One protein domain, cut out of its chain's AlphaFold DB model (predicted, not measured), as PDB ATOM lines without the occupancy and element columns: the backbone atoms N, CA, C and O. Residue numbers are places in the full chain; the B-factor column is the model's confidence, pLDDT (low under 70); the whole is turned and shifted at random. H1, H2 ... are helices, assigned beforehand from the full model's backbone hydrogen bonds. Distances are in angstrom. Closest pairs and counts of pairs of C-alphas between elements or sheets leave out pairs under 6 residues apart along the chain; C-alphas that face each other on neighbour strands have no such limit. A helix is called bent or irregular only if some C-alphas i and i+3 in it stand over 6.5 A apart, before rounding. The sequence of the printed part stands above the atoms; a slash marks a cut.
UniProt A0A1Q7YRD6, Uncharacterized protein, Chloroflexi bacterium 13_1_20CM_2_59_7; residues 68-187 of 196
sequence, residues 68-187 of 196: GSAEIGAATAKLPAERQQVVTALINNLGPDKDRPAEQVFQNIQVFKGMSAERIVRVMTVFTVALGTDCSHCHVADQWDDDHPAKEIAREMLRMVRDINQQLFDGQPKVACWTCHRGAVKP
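What this domain is: This is residues 68 to 187 of the 196 residues of an uncharacterized protein of Chloroflexi bacterium 13_1_20CM_2_59_7 (UniProt A0A1Q7YRD6). The longest helix, H5, makes one side of a helical body with H4 in its middle. H2 and H3 meet the beginning of H4, H1 and H6 its later half. The 120 printed residues, class all helix, hold six named helices, H1 to H6, and are compact: radius of gyration of the C-alphas 14.4 A, spans 38 by 30 by 26 A.

How they stand to each other: Start at H5, residues 149 to 168, close to but not clearly touching H6, residues 177 to 181; their closest C-alphas, Val 161 and Cys 177, are 7.6 A apart. H6 touches residues 127 to 131 of the hub H4, residues 117 to 131; closest C-alphas Ala 130 and Trp 178, 4.9 A. H1, residues 69 to 77, touches residues 125 to 130 of H4, about perpendicular at 81 degrees; closest C-alphas Ile 72 and Val 129, 6.4 A. H2, residues 81 to 93, touches H4 with residues 87 to 91, a shallow tilt of 25 degrees, opposite ways; closest C-alphas Ile 91 and Glu 118, 5.8 A. H3, residues 95 to 99, touches residues 117 to 118 of H4; closest C-alphas Lys 98 and Glu 118, 4.9 A. H3 is irregular, with C-alphas 96 and 99 7.4 A apart, and has 0 of 1 O i to N i+4 and 0 of 2 O i to N i+3 pairs within hydrogen-bond range; in H1, H2, H4, H5 and H6 every O i to N i+4 pair is.

Where its parts are: Find C-alpha 149 at (-55.148, 12.871, -37.316); H5 runs 28.9 A to C-alpha 168 at (-57.160, 20.020, -65.200). H4 is 21.5 A long, H2 18.1 A.

The domain as a whole: The farthest C-alphas, Glu 82 and Gln 167, are 39.7 A apart. The printed part has no cut; its long links are residues 100 to 116 and 132 to 148. No printed residue is under 70 in pLDDT.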
ATOM      1  N   GLY A  68     -46.510  28.383 -55.628       89.50
ATOM      2  CA  GLY A  68     -45.640  28.572 -54.476       89.50
ATOM      3  C   GLY A  68     -44.183  28.195 -54.680       89.50
ATOM      4  O   GLY A  68     -43.443  28.176 -53.709       89.50
ATOM      5  N   SER A  69     -43.742  27.840 -55.890       89.38
ATOM      6  CA  SER A  69     -42.380  27.323 -56.092       89.38
ATOM      7  C   SER A  69     -41.301  28.337 -55.687       89.38
ATOM      8  O   SER A  69     -40.320  27.968 -55.043       89.38
ATOM      9  N   ALA A  70     -41.489  29.615 -56.034       90.81
ATOM     10  CA  ALA A  70     -40.555  30.680 -55.670       90.81
ATOM     11  C   ALA A  70     -40.652  31.020 -54.175       90.81
ATOM     12  O   ALA A  70     -39.636  31.198 -53.505       90.81
ATOM     13  N   GLU A  71     -41.871  31.058 -53.643       93.56
ATOM     14  CA  GLU A  71     -42.172  31.380 -52.253       93.56
ATOM     15  C   GLU A  71     -41.637  30.307 -51.298       93.56
ATOM     16  O   GLU A  71     -40.929  30.629 -50.344       93.56
ATOM     17  N   ILE A  72     -41.885  29.030 -51.601       91.75
ATOM     18  CA  ILE A  72     -41.332  27.884 -50.876       91.75
ATOM     19  C   ILE A  72     -39.808  27.899 -50.965       91.75
ATOM     20  O   ILE A  72     -39.152  27.696 -49.945       91.75
ATOM     21  N   GLY A  73     -39.230  28.144 -52.145       91.75
ATOM     22  CA  GLY A  73     -37.777  28.215 -52.311       91.75
ATOM     23  C   GLY A  73     -37.152  29.292 -51.421       91.75
ATOM     24  O   GLY A  73     -36.224  29.012 -50.660       91.75
ATOM     25  N   ALA A  74     -37.718  30.500 -51.445       92.44
ATOM     26  CA  ALA A  74     -37.269  31.615 -50.618       92.44
ATOM     27  C   ALA A  74     -37.454  31.355 -49.114       92.44
ATOM     28  O   ALA A  74     -36.576  31.697 -48.323       92.44
ATOM     29  N   ALA A  75     -38.571  30.751 -48.705       91.56
ATOM     30  CA  ALA A  75     -38.838  30.435 -47.305       91.56
ATOM     31  C   ALA A  75     -37.958  29.284 -46.791       91.56
ATOM     32  O   ALA A  75     -37.427  29.368 -45.687       91.56
ATOM     33  N   THR A  76     -37.717  28.258 -47.612       89.50
ATOM     34  CA  THR A  76     -36.817  27.142 -47.278       89.50
ATOM     35  C   THR A  76     -35.381  27.635 -47.101       89.50
ATOM     36  O   THR A  76     -34.717  27.254 -46.141       89.50
ATOM     37  N   ALA A  77     -34.915  28.541 -47.968       89.25
ATOM     38  CA  ALA A  77     -33.586  29.148 -47.854       89.25
ATOM     39  C   ALA A  77     -33.404  29.992 -46.576       89.25
ATOM     40  O   ALA A  77     -32.278  30.205 -46.132       89.25
ATOM     41  N   LYS A  78     -34.505  30.464 -45.982       91.06
ATOM     42  CA  LYS A  78     -34.526  31.257 -44.744       91.06
ATOM     43  C   LYS A  78     -34.825  30.426 -43.493       91.06
ATOM     44  O   LYS A  78     -34.987  31.005 -42.421       91.06
ATOM     45  N   LEU A  79     -34.928  29.098 -43.603       88.81
ATOM     46  CA  LEU A  79     -35.126  28.251 -42.428       88.81
ATOM     47  C   LEU A  79     -33.972  28.453 -41.429       88.81
ATOM     48  O   LEU A  79     -32.826  28.559 -41.872       88.81
ATOM     49  N   PRO A  80     -34.244  28.461 -40.110       91.50
ATOM     50  CA  PRO A  80     -33.204  28.511 -39.085       91.50
ATOM     51  C   PRO A  80     -32.133  27.438 -39.301       91.50
ATOM     52  O   PRO A  80     -32.446  26.328 -39.748       91.50
ATOM     53  N   ALA A  81     -30.880  27.756 -38.970       91.62
ATOM     54  CA  ALA A  81     -29.741  26.865 -39.192       91.62
ATOM     55  C   ALA A  81     -29.937  25.509 -38.500       91.62
ATOM     56  O   ALA A  81     -29.620  24.469 -39.073       91.62
ATOM     57  N   GLU A  82     -30.548  25.510 -37.319       89.31
ATOM     58  CA  GLU A  82     -30.871  24.313 -36.545       89.31
ATOM     59  C   GLU A  82     -31.831  23.400 -37.321       89.31
ATOM     60  O   GLU A  82     -31.636  22.188 -37.387       89.31
ATOM     61  N   ARG A  83     -32.840  23.975 -37.993       88.62
ATOM     62  CA  ARG A  83     -33.770  23.200 -38.831       88.62
ATOM     63  C   ARG A  83     -33.077  22.640 -40.069       88.62
ATOM     64  O   ARG A  83     -33.323  21.491 -40.432       88.62
ATOM     65  N   GLN A  84     -32.200  23.419 -40.703       88.44
ATOM     66  CA  GLN A  84     -31.419  22.937 -41.847       88.44
ATOM     67  C   GLN A  84     -30.507  21.771 -41.441       88.44
ATOM     68  O   GLN A  84     -30.464  20.757 -42.137       88.44
ATOM     69  N   GLN A  85     -29.854  21.873 -40.280       90.44
ATOM     70  CA  GLN A  85     -29.008  20.817 -39.723       90.44
ATOM     71  C   GLN A  85     -29.788  19.526 -39.470       90.44
ATOM     72  O   GLN A  85     -29.298  18.458 -39.833       90.44
ATOM     73  N   VAL A  86     -31.006  19.604 -38.922       89.44
ATOM     74  CA  VAL A  86     -31.866  18.422 -38.724       89.44
ATOM     75  C   VAL A  86     -32.172  17.736 -40.057       89.44
ATOM     76  O   VAL A  86     -31.996  16.526 -40.174       89.44
ATOM     77  N   VAL A  87     -32.571  18.489 -41.087       90.25
ATOM     78  CA  VAL A  87     -32.866  17.921 -42.416       90.25
ATOM     79  C   VAL A  87     -31.622  17.272 -43.029       90.25
ATOM     80  O   VAL A  87     -31.691  16.153 -43.538       90.25
ATOM     81  N   THR A  88     -30.470  17.940 -42.952       92.00
ATOM     82  CA  THR A  88     -29.198  17.391 -43.436       92.00
ATOM     83  C   THR A  88     -28.797  16.130 -42.676       92.00
ATOM     84  O   THR A  88     -28.369  15.162 -43.304       92.00
ATOM     85  N   ALA A  89     -28.961  16.104 -41.352       92.75
ATOM     86  CA  ALA A  89     -28.675  14.933 -40.531       92.75
ATOM     87  C   ALA A  89     -29.581  13.752 -40.905       92.75
ATOM     88  O   ALA A  89     -29.075  12.655 -41.126       92.75
ATOM     89  N   LEU A  90     -30.889  13.984 -41.074       90.38
ATOM     90  CA  LEU A  90     -31.832  12.956 -41.523       90.38
ATOM     91  C   LEU A  90     -31.413  12.358 -42.867       90.38
ATOM     92  O   LEU A  90     -31.338  11.141 -42.990       90.38
ATOM     93  N   ILE A  91     -31.082  13.198 -43.854       93.31
ATOM     94  CA  ILE A  91     -30.636  12.728 -45.173       93.31
ATOM     95  C   ILE A  91     -29.320  11.954 -45.054       93.31
ATOM     96  O   ILE A  91     -29.184  10.887 -45.646       93.31
ATOM     97  N   ASN A  92     -28.348  12.453 -44.291       94.88
ATOM     98  CA  ASN A  92     -27.064  11.776 -44.117       94.88
ATOM     99  C   ASN A  92     -27.209  10.407 -43.447       94.88
ATOM    100  O   ASN A  92     -26.551   9.463 -43.882       94.88
ATOM    101  N   ASN A  93     -28.114  10.284 -42.475       93.50
ATOM    102  CA  ASN A  93     -28.394   9.032 -41.774       93.50
ATOM    103  C   ASN A  93     -29.020   7.956 -42.675       93.50
ATOM    104  O   ASN A  93     -28.918   6.779 -42.350       93.50
ATOM    105  N   LEU A  94     -29.602   8.325 -43.824       94.06
ATOM    106  CA  LEU A  94     -30.047   7.347 -44.826       94.06
ATOM    107  C   LEU A  94     -28.869   6.607 -45.476       94.06
ATOM    108  O   LEU A  94     -29.053   5.514 -45.997       94.06
ATOM    109  N   GLY A  95     -27.661   7.186 -45.474       94.88
ATOM    110  CA  GLY A  95     -26.459   6.553 -46.021       94.88
ATOM    111  C   GLY A  95     -26.665   6.008 -47.448       94.88
ATOM    112  O   GLY A  95     -26.966   6.801 -48.344       94.88
ATOM    113  N   PRO A  96     -26.497   4.692 -47.683       94.81
ATOM    114  CA  PRO A  96     -26.701   4.071 -48.997       94.81
ATOM    115  C   PRO A  96     -28.178   3.979 -49.426       94.81
ATOM    116  O   PRO A  96     -28.455   3.748 -50.599       94.81
ATOM    117  N   ASP A  97     -29.131   4.178 -48.512       95.88
ATOM    118  CA  ASP A  97     -30.561   4.010 -48.785       95.88
ATOM    119  C   ASP A  97     -31.227   5.258 -49.386       95.88
ATOM    120  O   ASP A  97     -32.404   5.213 -49.742       95.88
ATOM    121  N   LYS A  98     -30.493   6.369 -49.543       96.00
ATOM    122  CA  LYS A  98     -31.010   7.662 -50.043       96.00
ATOM    123  C   LYS A  98     -31.829   7.545 -51.329       96.00
ATOM    124  O   LYS A  98     -32.878   8.184 -51.439       96.00
ATOM    125  N   ASP A  99     -31.357   6.725 -52.265       96.44
ATOM    126  CA  ASP A  99     -31.949   6.559 -53.594       96.44
ATOM    127  C   ASP A  99     -32.986   5.435 -53.664       96.44
ATOM    128  O   ASP A  99     -33.712   5.318 -54.655       96.44
ATOM    129  N   ARG A 100     -33.089   4.604 -52.619       96.94
ATOM    130  CA  ARG A 100     -34.051   3.502 -52.597       96.94
ATOM    131  C   ARG A 100     -35.478   4.047 -52.518       96.94
ATOM    132  O   ARG A 100     -35.697   5.098 -51.905       96.94
ATOM    133  N   PRO A 101     -36.461   3.330 -53.095       97.00
ATOM    134  CA  PRO A 101     -37.866   3.669 -52.926       97.00
ATOM    135  C   PRO A 101     -38.208   3.774 -51.444       97.00
ATOM    136  O   PRO A 101     -37.857   2.906 -50.647       97.00
ATOM    137  N   ALA A 102     -38.878   4.850 -51.072       95.38
ATOM    138  CA  ALA A 102     -39.068   5.223 -49.690       95.38
ATOM    139  C   ALA A 102     -39.903   4.204 -48.913       95.38
ATOM    140  O   ALA A 102     -39.675   4.026 -47.726       95.38
ATOM    141  N   GLU A 103     -40.812   3.480 -49.568       95.62
ATOM    142  CA  GLU A 103     -41.553   2.364 -48.972       95.62
ATOM    143  C   GLU A 103     -40.677   1.152 -48.609       95.62
ATOM    144  O   GLU A 103     -41.143   0.250 -47.920       95.62
ATOM    145  N   GLN A 104     -39.425   1.109 -49.074       96.12
ATOM    146  CA  GLN A 104     -38.441   0.093 -48.690       96.12
ATOM    147  C   GLN A 104     -37.527   0.546 -47.543       96.12
ATOM    148  O   GLN A 104     -36.738  -0.261 -47.051       96.12
ATOM    149  N   VAL A 105     -37.588   1.827 -47.167       94.81
ATOM    150  CA  VAL A 105     -36.701   2.461 -46.174       94.81
ATOM    151  C   VAL A 105     -37.496   2.932 -44.959       94.81
ATOM    152  O   VAL A 105     -37.086   2.722 -43.823       94.81
ATOM    153  N   PHE A 106     -38.661   3.532 -45.192       93.12
ATOM    154  CA  PHE A 106     -39.586   4.003 -44.172       93.12
ATOM    155  C   PHE A 106     -40.830   3.120 -44.114       93.12
ATOM    156  O   PHE A 106     -41.318   2.612 -45.127       93.12
ATOM    157  N   GLN A 107     -41.386   2.998 -42.916       92.38
ATOM    158  CA  GLN A 107     -42.633   2.281 -42.692       92.38
ATOM    159  C   GLN A 107     -43.849   3.175 -43.000       92.38
ATOM    160  O   GLN A 107     -43.771   4.404 -42.981       92.38
ATOM    161  N   ASN A 108     -44.986   2.546 -43.313       92.69
ATOM    162  CA  ASN A 108     -46.281   3.203 -43.547       92.69
ATOM    163  C   ASN A 108     -46.279   4.323 -44.625       92.69
ATOM    164  O   ASN A 108     -46.979   5.341 -44.522       92.69
ATOM    165  N   ILE A 109     -45.516   4.134 -45.710       94.19
ATOM    166  CA  ILE A 109     -45.589   4.992 -46.903       94.19
ATOM    167  C   ILE A 109     -46.816   4.621 -47.744       94.19
ATOM    168  O   ILE A 109     -46.872   3.569 -48.383       94.19
ATOM    169  N   GLN A 110     -47.800   5.524 -47.781       92.50
ATOM    170  CA  GLN A 110     -49.059   5.306 -48.503       92.50
ATOM    171  C   GLN A 110     -49.164   6.091 -49.817       92.50
ATOM    172  O   GLN A 110     -49.581   5.529 -50.827       92.50
ATOM    173  N   VAL A 111     -48.790   7.377 -49.816       93.38
ATOM    174  CA  VAL A 111     -48.996   8.285 -50.964       93.38
ATOM    175  C   VAL A 111     -47.756   8.406 -51.857       93.38
ATOM    176  O   VAL A 111     -47.888   8.502 -53.072       93.38
ATOM    177  N   PHE A 112     -46.552   8.367 -51.281       93.50
ATOM    178  CA  PHE A 112     -45.289   8.644 -51.986       93.50
ATOM    179  C   PHE A 112     -44.515   7.389 -52.410       93.50
ATOM    180  O   PHE A 112     -43.287   7.406 -52.451       93.50
ATOM    181  N   LYS A 113     -45.212   6.292 -52.712       93.25
ATOM    182  CA  LYS A 113     -44.558   5.056 -53.167       93.25
ATOM    183  C   LYS A 113     -43.754   5.300 -54.452       93.25
ATOM    184  O   LYS A 113     -44.193   6.059 -55.318       93.25
ATOM    185  N   GLY A 114     -42.579   4.685 -54.560       94.12
ATOM    186  CA  GLY A 114     -41.638   4.851 -55.670       94.12
ATOM    187  C   GLY A 114     -40.795   6.132 -55.621       94.12
ATOM    188  O   GLY A 114     -39.883   6.294 -56.431       94.12
ATOM    189  N   MET A 115     -41.064   7.051 -54.688       95.44
ATOM    190  CA  MET A 115     -40.212   8.219 -54.449       95.44
ATOM    191  C   MET A 115     -38.947   7.797 -53.697       95.44
ATOM    192  O   MET A 115     -39.034   6.931 -52.840       95.44
ATOM    193  N   SER A 116     -37.788   8.412 -53.956       97.62
ATOM    194  CA  SER A 116     -36.584   8.104 -53.173       97.62
ATOM    195  C   SER A 116     -36.718   8.544 -51.710       97.62
ATOM    196  O   SER A 116     -37.396   9.536 -51.408       97.62
ATOM    197  N   ALA A 117     -36.052   7.828 -50.802       96.19
ATOM    198  CA  ALA A 117     -36.068   8.130 -49.372       96.19
ATOM    199  C   ALA A 117     -35.612   9.570 -49.074       96.19
ATOM    200  O   ALA A 117     -36.277  10.290 -48.327       96.19
ATOM    201  N   GLU A 118     -34.546  10.045 -49.729       96.38
ATOM    202  CA  GLU A 118     -34.096  11.436 -49.589       96.38
ATOM    203  C   GLU A 118     -35.179  12.435 -50.023       96.38
ATOM    204  O   GLU A 118     -35.421  13.451 -49.358       96.38
ATOM    205  N   ARG A 119     -35.850  12.162 -51.146       95.31
ATOM    206  CA  ARG A 119     -36.844  13.085 -51.694       95.31
ATOM    207  C   ARG A 119     -38.054  13.216 -50.774       95.31
ATOM    208  O   ARG A 119     -38.573  14.326 -50.657       95.31
ATOM    209  N   ILE A 120     -38.454  12.155 -50.071       94.31
ATOM    210  CA  ILE A 120     -39.503  12.254 -49.047       94.31
ATOM    211  C   ILE A 120     -39.107  13.237 -47.943       94.31
ATOM    212  O   ILE A 120     -39.904  14.116 -47.621       94.31
ATOM    213  N   VAL A 121     -37.883  13.161 -47.410       93.50
ATOM    214  CA  VAL A 121     -37.423  14.083 -46.350       93.50
ATOM    215  C   VAL A 121     -37.513  15.546 -46.812       93.50
ATOM    216  O   VAL A 121     -37.981  16.426 -46.080       93.50
ATOM    217  N   ARG A 122     -37.144  15.816 -48.069       93.69
ATOM    218  CA  ARG A 122     -37.262  17.157 -48.668       93.69
ATOM    219  C   ARG A 122     -38.719  17.589 -48.849       93.69
ATOM    220  O   ARG A 122     -39.043  18.740 -48.566       93.69
ATOM    221  N   VAL A 123     -39.605  16.687 -49.269       94.44
ATOM    222  CA  VAL A 123     -41.051  16.963 -49.373       94.44
ATOM    223  C   VAL A 123     -41.652  17.293 -48.005       94.44
ATOM    224  O   VAL A 123     -42.403  18.261 -47.900       94.44
ATOM    225  N   MET A 124     -41.269  16.574 -46.947       94.44
ATOM    226  CA  MET A 124     -41.723  16.892 -45.587       94.44
ATOM    227  C   MET A 124     -41.270  18.289 -45.159       94.44
ATOM    228  O   MET A 124     -42.063  19.048 -44.607       94.44
ATOM    229  N   THR A 125     -40.041  18.684 -45.511       93.56
ATOM    230  CA  THR A 125     -39.558  20.057 -45.284       93.56
ATOM    231  C   THR A 125     -40.433  21.081 -46.015       93.56
ATOM    232  O   THR A 125     -40.833  22.086 -45.427       93.56
ATOM    233  N   VAL A 126     -40.810  20.813 -47.268       94.62
ATOM    234  CA  VAL A 126     -41.721  21.690 -48.024       94.62
ATOM    235  C   VAL A 126     -43.088  21.818 -47.344       94.62
ATOM    236  O   VAL A 126     -43.645  22.914 -47.328       94.62
ATOM    237  N   PHE A 127     -43.624  20.757 -46.736       96.00
ATOM    238  CA  PHE A 127     -44.895  20.840 -46.003       96.00
ATOM    239  C   PHE A 127     -44.814  21.731 -44.770       96.00
ATOM    240  O   PHE A 127     -45.746  22.498 -44.536       96.00
ATOM    241  N   THR A 128     -43.691  21.716 -44.044       94.62
ATOM    242  CA  THR A 128     -43.497  22.636 -42.907       94.62
ATOM    243  C   THR A 128     -43.613  24.099 -43.344       94.62
ATOM    244  O   THR A 128     -44.247  24.903 -42.669       94.62
ATOM    245  N   VAL A 129     -43.090  24.429 -44.528       95.25
ATOM    246  CA  VAL A 129     -43.158  25.775 -45.106       95.25
ATOM    247  C   VAL A 129     -44.554  26.079 -45.646       95.25
ATOM    248  O   VAL A 129     -45.104  27.135 -45.355       95.25
ATOM    249  N   ALA A 130     -45.147  25.164 -46.415       96.25
ATOM    250  CA  ALA A 130     -46.440  25.396 -47.054       96.25
ATOM    251  C   ALA A 130     -47.604  25.505 -46.066       96.25
ATOM    252  O   ALA A 130     -48.564  26.218 -46.354       96.25
ATOM    253  N   LEU A 131     -47.504  24.829 -44.921       96.69
ATOM    254  CA  LEU A 131     -48.515  24.827 -43.863       96.69
ATOM    255  C   LEU A 131     -48.137  25.723 -42.672       96.69
ATOM    256  O   LEU A 131     -48.950  25.887 -41.767       96.69
ATOM    257  N   GLY A 132     -46.924  26.289 -42.651       94.75
ATOM    258  CA  GLY A 132     -46.442  27.132 -41.548       94.75
ATOM    259  C   GLY A 132     -46.316  26.389 -40.221       94.75
ATOM    260  O   GLY A 132     -46.650  26.927 -39.171       94.75
ATOM    261  N   THR A 133     -45.876  25.136 -40.274       94.31
ATOM    262  CA  THR A 133     -45.830  24.230 -39.123       94.31
ATOM    263  C   THR A 133     -44.459  23.558 -38.998       94.31
ATOM    264  O   THR A 133     -43.495  23.972 -39.645       94.31
ATOM    265  N   ASP A 134     -44.336  22.542 -38.155       92.25
ATOM    266  CA  ASP A 134     -43.159  21.681 -38.063       92.25
ATOM    267  C   ASP A 134     -43.539  20.192 -38.122       92.25
ATOM    268  O   ASP A 134     -44.703  19.829 -38.305       92.25
ATOM    269  N   CYS A 135     -42.537  19.316 -38.018       91.62
ATOM    270  CA  CYS A 135     -42.716  17.870 -38.119       91.62
ATOM    271  C   CYS A 135     -43.711  17.326 -37.082       91.62
ATOM    272  O   CYS A 135     -44.463  16.404 -37.399       91.62
ATOM    273  N   SER A 136     -43.736  17.910 -35.877       91.94
ATOM    274  CA  SER A 136     -44.534  17.425 -34.744       91.94
ATOM    275  C   SER A 136     -46.038  17.601 -34.945       91.94
ATOM    276  O   SER A 136     -46.844  16.940 -34.298       91.94
ATOM    277  N   HIS A 137     -46.435  18.451 -35.894       94.50
ATOM    278  CA  HIS A 137     -47.838  18.623 -36.253       94.50
ATOM    279  C   HIS A 137     -48.465  17.345 -36.816       94.50
ATOM    280  O   HIS A 137     -49.636  17.062 -36.559       94.50
ATOM    281  N   CYS A 138     -47.685  16.576 -37.580       93.56
ATOM    282  CA  CYS A 138     -48.146  15.352 -38.231       93.56
ATOM    283  C   CYS A 138     -47.480  14.085 -37.689       93.56
ATOM    284  O   CYS A 138     -48.035  13.006 -37.874       93.56
ATOM    285  N   HIS A 139     -46.303  14.189 -37.077       92.56
ATOM    286  CA  HIS A 139     -45.513  13.042 -36.645       92.56
ATOM    287  C   HIS A 139     -45.214  13.101 -35.156       92.56
ATOM    288  O   HIS A 139     -44.988  14.171 -34.597       92.56
ATOM    289  N   VAL A 140     -45.130  11.932 -34.535       88.75
ATOM    290  CA  VAL A 140     -44.573  11.784 -33.194       88.75
ATOM    291  C   VAL A 140     -43.097  11.423 -33.347       88.75
ATOM    292  O   VAL A 140     -42.733  10.602 -34.191       88.75
ATOM    293  N   ALA A 141     -42.227  12.081 -32.577       81.81
ATOM    294  CA  ALA A 141     -40.801  11.771 -32.592       81.81
ATOM    295  C   ALA A 141     -40.589  10.285 -32.258       81.81
ATOM    296  O   ALA A 141     -41.255   9.746 -31.379       81.81
ATOM    297  N   ASP A 142     -39.698   9.632 -33.001       81.88
ATOM    298  CA  ASP A 142     -39.386   8.199 -32.890       81.88
ATOM    299  C   ASP A 142     -40.548   7.230 -33.209       81.88
ATOM    300  O   ASP A 142     -40.356   6.017 -33.175       81.88
ATOM    301  N   GLN A 143     -41.714   7.749 -33.610       87.75
ATOM    302  CA  GLN A 143     -42.913   7.007 -34.026       87.75
ATOM    303  C   GLN A 143     -43.422   7.581 -35.358       87.75
ATOM    304  O   GLN A 143     -44.536   8.087 -35.501       87.75
ATOM    305  N   TRP A 144     -42.539   7.596 -36.357       84.38
ATOM    306  CA  TRP A 144     -42.797   8.249 -37.647       84.38
ATOM    307  C   TRP A 144     -43.880   7.547 -38.471       84.38
ATOM    308  O   TRP A 144     -44.539   8.172 -39.316       84.38
ATOM    309  N   ASP A 145     -44.045   6.252 -38.238       86.38
ATOM    310  CA  ASP A 145     -45.000   5.363 -38.875       86.38
ATOM    311  C   ASP A 145     -46.404   5.466 -38.285       86.38
ATOM    312  O   ASP A 145     -47.353   5.256 -39.043       86.38
ATOM    313  N   ASP A 146     -46.545   5.928 -37.041       88.12
ATOM    314  CA  ASP A 146     -47.842   6.118 -36.392       88.12
ATOM    315  C   ASP A 146     -48.751   7.071 -37.170       88.12
ATOM    316  O   ASP A 146     -48.323   8.055 -37.797       88.12
ATOM    317  N   ASP A 147     -50.040   6.752 -37.153       82.75
ATOM    318  CA  ASP A 147     -51.070   7.578 -37.757       82.75
ATOM    319  C   ASP A 147     -51.561   8.609 -36.735       82.75
ATOM    320  O   ASP A 147     -52.080   8.292 -35.667       82.75
ATOM    321  N   HIS A 148     -51.380   9.881 -37.084       88.56
ATOM    322  CA  HIS A 148     -51.869  11.036 -36.340       88.56
ATOM    323  C   HIS A 148     -52.978  11.710 -37.161       88.56
ATOM    324  O   HIS A 148     -52.849  11.774 -38.386       88.56
ATOM    325  N   PRO A 149     -54.038  12.284 -36.556       93.69
ATOM    326  CA  PRO A 149     -55.148  12.871 -37.316       93.69
ATOM    327  C   PRO A 149     -54.716  13.862 -38.409       93.69
ATOM    328  O   PRO A 149     -55.229  13.828 -39.526       93.69
ATOM    329  N   ALA A 150     -53.712  14.702 -38.136       94.88
ATOM    330  CA  ALA A 150     -53.170  15.635 -39.128       94.88
ATOM    331  C   ALA A 150     -52.463  14.934 -40.309       94.88
ATOM    332  O   ALA A 150     -52.535  15.414 -41.440       94.88
ATOM    333  N   LYS A 151     -51.821  13.781 -40.076       94.50
ATOM    334  CA  LYS A 151     -51.174  12.960 -41.111       94.50
ATOM    335  C   LYS A 151     -52.211  12.335 -42.044       94.50
ATOM    336  O   LYS A 151     -52.008  12.361 -43.259       94.50
ATOM    337  N   GLU A 152     -53.335  11.853 -41.510       94.94
ATOM    338  CA  GLU A 152     -54.446  11.350 -42.335       94.94
ATOM    339  C   GLU A 152     -55.052  12.443 -43.208       94.94
ATOM    340  O   GLU A 152     -55.183  12.265 -44.422       94.94
ATOM    341  N   ILE A 153     -55.330  13.607 -42.615       96.06
ATOM    342  CA  ILE A 153     -55.841  14.766 -43.354       96.06
ATOM    343  C   ILE A 153     -54.848  15.162 -44.452       96.06
ATOM    344  O   ILE A 153     -55.239  15.350 -45.601       96.06
ATOM    345  N   ALA A 154     -53.547  15.219 -44.154       96.62
ATOM    346  CA  ALA A 154     -52.531  15.533 -45.157       96.62
ATOM    347  C   ALA A 154     -52.519  14.519 -46.318       96.62
ATOM    348  O   ALA A 154     -52.382  14.915 -47.478       96.62
ATOM    349  N   ARG A 155     -52.713  13.219 -46.047       96.31
ATOM    350  CA  ARG A 155     -52.839  12.188 -47.095       96.31
ATOM    351  C   ARG A 155     -54.070  12.420 -47.968       96.31
ATOM    352  O   ARG A 155     -53.982  12.258 -49.184       96.31
ATOM    353  N   GLU A 156     -55.199  12.801 -47.380       96.94
ATOM    354  CA  GLU A 156     -56.407  13.156 -48.128       96.94
ATOM    355  C   GLU A 156     -56.200  14.405 -48.994       96.94
ATOM    356  O   GLU A 156     -56.474  14.368 -50.195       96.94
ATOM    357  N   MET A 157     -55.599  15.460 -48.442       97.50
ATOM    358  CA  MET A 157     -55.290  16.683 -49.191       97.50
ATOM    359  C   MET A 157     -54.317  16.419 -50.347       97.50
ATOM    360  O   MET A 157     -54.461  16.993 -51.426       97.50
ATOM    361  N   LEU A 158     -53.356  15.505 -50.179       97.19
ATOM    362  CA  LEU A 158     -52.472  15.082 -51.268       97.19
ATOM    363  C   LEU A 158     -53.231  14.384 -52.401       97.19
ATOM    364  O   LEU A 158     -52.922  14.621 -53.571       97.19
ATOM    365  N   ARG A 159     -54.229  13.550 -52.075       96.75
ATOM    366  CA  ARG A 159     -55.107  12.935 -53.085       96.75
ATOM    367  C   ARG A 159     -55.917  14.008 -53.807       96.75
ATOM    368  O   ARG A 159     -55.913  14.014 -55.031       96.75
ATOM    369  N   MET A 160     -56.497  14.961 -53.078       97.62
ATOM    370  CA  MET A 160     -57.222  16.093 -53.664       97.62
ATOM    371  C   MET A 160     -56.355  16.896 -54.640       97.62
ATOM    372  O   MET A 160     -56.748  17.111 -55.786       97.62
ATOM    373  N   VAL A 161     -55.152  17.303 -54.229       97.12
ATOM    374  CA  VAL A 161     -54.232  18.060 -55.094       97.12
ATOM    375  C   VAL A 161     -53.829  17.249 -56.326       97.12
ATOM    376  O   VAL A 161     -53.779  17.790 -57.433       97.12
ATOM    377  N   ARG A 162     -53.560  15.948 -56.164       96.12
ATOM    378  CA  ARG A 162     -53.258  15.059 -57.291       96.12
ATOM    379  C   ARG A 162     -54.433  14.979 -58.260       96.12
ATOM    380  O   ARG A 162     -54.219  15.094 -59.463       96.12
ATOM    381  N   ASP A 163     -55.648  14.825 -57.754       96.88
ATOM    382  CA  ASP A 163     -56.840  14.649 -58.579       96.88
ATOM    383  C   ASP A 163     -57.191  15.950 -59.325       96.88
ATOM    384  O   ASP A 163     -57.512  15.899 -60.514       96.88
ATOM    385  N   ILE A 164     -57.008  17.122 -58.701       97.31
ATOM    386  CA  ILE A 164     -57.104  18.427 -59.383       97.31
ATOM    387  C   ILE A 164     -56.081  18.517 -60.524       97.31
ATOM    388  O   ILE A 164     -56.442  18.847 -61.656       97.31
ATOM    389  N   ASN A 165     -54.810  18.204 -60.245       96.88
ATOM    390  CA  ASN A 165     -53.749  18.262 -61.252       96.88
ATOM    391  C   ASN A 165     -53.979  17.286 -62.406       96.88
ATOM    392  O   ASN A 165     -53.757  17.635 -63.565       96.88
ATOM    393  N   GLN A 166     -54.474  16.087 -62.109       95.94
ATOM    394  CA  GLN A 166     -54.787  15.089 -63.124       95.94
ATOM    395  C   GLN A 166     -55.949  15.524 -64.021       95.94
ATOM    396  O   GLN A 166     -55.887  15.330 -65.231       95.94
ATOM    397  N   GLN A 167     -57.001  16.107 -63.441       94.00
ATOM    398  CA  GLN A 167     -58.218  16.468 -64.174       94.00
ATOM    399  C   GLN A 167     -58.076  17.745 -65.009       94.00
ATOM    400  O   GLN A 167     -58.761  17.881 -66.022       94.00
ATOM    401  N   LEU A 168     -57.248  18.698 -64.571       94.06
ATOM    402  CA  LEU A 168     -57.160  20.020 -65.200       94.06
ATOM    403  C   LEU A 168     -55.845  20.294 -65.929       94.06
ATOM    404  O   LEU A 168     -55.817  21.175 -66.787       94.06
ATOM    405  N   PHE A 169     -54.770  19.597 -65.568       94.62
ATOM    406  CA  PHE A 169     -53.411  19.956 -65.979       94.62
ATOM    407  C   PHE A 169     -52.604  18.750 -66.469       94.62
ATOM    408  O   PHE A 169     -51.377  18.778 -66.412       94.62
ATOM    409  N   ASP A 170     -53.275  17.685 -66.914       95.06
ATOM    410  CA  ASP A 170     -52.651  16.458 -67.430       95.06
ATOM    411  C   ASP A 170     -51.627  15.845 -66.456       95.06
ATOM    412  O   ASP A 170     -50.590  15.309 -66.848       95.06
ATOM    413  N   GLY A 171     -51.891  15.974 -65.151       93.19
ATOM    414  CA  GLY A 171     -51.015  15.491 -64.082       93.19
ATOM    415  C   GLY A 171     -49.822  16.404 -63.780       93.19
ATOM    416  O   GLY A 171     -49.051  16.116 -62.862       93.19
ATOM    417  N   GLN A 172     -49.661  17.524 -64.492       93.19
ATOM    418  CA  GLN A 172     -48.626  18.503 -64.164       93.19
ATOM    419  C   GLN A 172     -48.916  19.150 -62.800       93.19
ATOM    420  O   GLN A 172     -50.058  19.533 -62.541       93.19
ATOM    421  N   PRO A 173     -47.902  19.347 -61.937       90.25
ATOM    422  CA  PRO A 173     -48.080  19.888 -60.589       90.25
ATOM    423  C   PRO A 173     -48.281  21.413 -60.620       90.25
ATOM    424  O   PRO A 173     -47.398  22.180 -60.235       90.25
ATOM    425  N   LYS A 174     -49.429  21.868 -61.134       93.44
ATOM    426  CA  LYS A 174     -49.794  23.294 -61.212       93.44
ATOM    427  C   LYS A 174     -50.446  23.792 -59.926       93.44
ATOM    428  O   LYS A 174     -50.242  24.942 -59.553       93.44
ATOM    429  N   VAL A 175     -51.185  22.922 -59.244       95.75
ATOM    430  CA  VAL A 175     -51.734  23.148 -57.905       95.75
ATOM    431  C   VAL A 175     -50.853  22.430 -56.891       95.75
ATOM    432  O   VAL A 175     -50.496  21.267 -57.083       95.75
ATOM    433  N   ALA A 176     -50.497  23.117 -55.812       95.25
ATOM    434  CA  ALA A 176     -49.709  22.570 -54.713       95.25
ATOM    435  C   ALA A 176     -50.263  23.057 -53.370       95.25
ATOM    436  O   ALA A 176     -51.131  23.924 -53.327       95.25
ATOM    437  N   CYS A 177     -49.733  22.541 -52.257       96.25
ATOM    438  CA  CYS A 177     -50.176  22.922 -50.911       96.25
ATOM    439  C   CYS A 177     -50.145  24.448 -50.712       96.25
ATOM    440  O   CYS A 177     -51.093  25.027 -50.192       96.25
ATOM    441  N   TRP A 178     -49.089  25.109 -51.207       95.81
ATOM    442  CA  TRP A 178     -48.945  26.564 -51.127       95.81
ATOM    443  C   TRP A 178     -50.028  27.329 -51.883       95.81
ATOM    444  O   TRP A 178     -50.371  28.425 -51.457       95.81
ATOM    445  N   THR A 179     -50.586  26.773 -52.965       96.00
ATOM    446  CA  THR A 179     -51.641  27.431 -53.751       96.00
ATOM    447  C   THR A 179     -52.806  27.860 -52.868       96.00
ATOM    448  O   THR A 179     -53.318  28.952 -53.076       96.00
ATOM    449  N   CYS A 180     -53.150  27.047 -51.863       96.38
ATOM    450  CA  CYS A 180     -54.225  27.330 -50.914       96.38
ATOM    451  C   CYS A 180     -53.717  27.797 -49.543       96.38
ATOM    452  O   CYS A 180     -54.220  28.759 -48.975       96.38
ATOM    453  N   HIS A 181     -52.737  27.089 -48.979       96.50
ATOM    454  CA  HIS A 181     -52.367  27.244 -47.571       96.50
ATOM    455  C   HIS A 181     -51.464  28.441 -47.298       96.50
ATOM    456  O   HIS A 181     -51.578  29.053 -46.243       96.50
ATOM    457  N   ARG A 182     -50.565  28.775 -48.232       94.69
ATOM    458  CA  ARG A 182     -49.709  29.975 -48.176       94.69
ATOM    459  C   ARG A 182     -49.000  30.196 -46.828       94.69
ATOM    460  O   ARG A 182     -48.856  31.330 -46.380       94.69
ATOM    461  N   GLY A 183     -48.549  29.116 -46.189       94.56
ATOM    462  CA  GLY A 183     -47.882  29.172 -44.887       94.56
ATOM    463  C   GLY A 183     -48.825  29.149 -43.682       94.56
ATOM    464  O   GLY A 183     -48.404  29.518 -42.591       94.56
ATOM    465  N   ALA A 184     -50.075  28.719 -43.854       94.94
ATOM    466  CA  ALA A 184     -51.035  28.525 -42.775       94.94
ATOM    467  C   ALA A 184     -51.678  27.131 -42.832       94.94
ATOM    468  O   ALA A 184     -52.026  26.617 -43.896       94.94
ATOM    469  N   VAL A 185     -51.897  26.523 -41.662       94.69
ATOM    470  CA  VAL A 185     -52.496  25.179 -41.548       94.69
ATOM    471  C   VAL A 185     -53.887  25.126 -42.181       94.69
ATOM    472  O   VAL A 185     -54.261  24.112 -42.763       94.69
ATOM    473  N   LYS A 186     -54.639  26.229 -42.127       93.56
ATOM    474  CA  LYS A 186     -55.915  26.386 -42.827       93.56
ATOM    475  C   LYS A 186     -55.801  27.501 -43.867       93.56
ATOM    476  O   LYS A 186     -55.236  28.543 -43.530       93.56
ATOM    477  N   PRO A 187     -56.340  27.312 -45.084       94.00
ATOM    478  CA  PRO A 187     -56.380  28.376 -46.075       94.00
ATOM    479  C   PRO A 187     -57.158  29.597 -45.579       94.00
ATOM    480  O   PRO A 187     -58.114  29.473 -44.809       94.00
TER     481      PRO A 187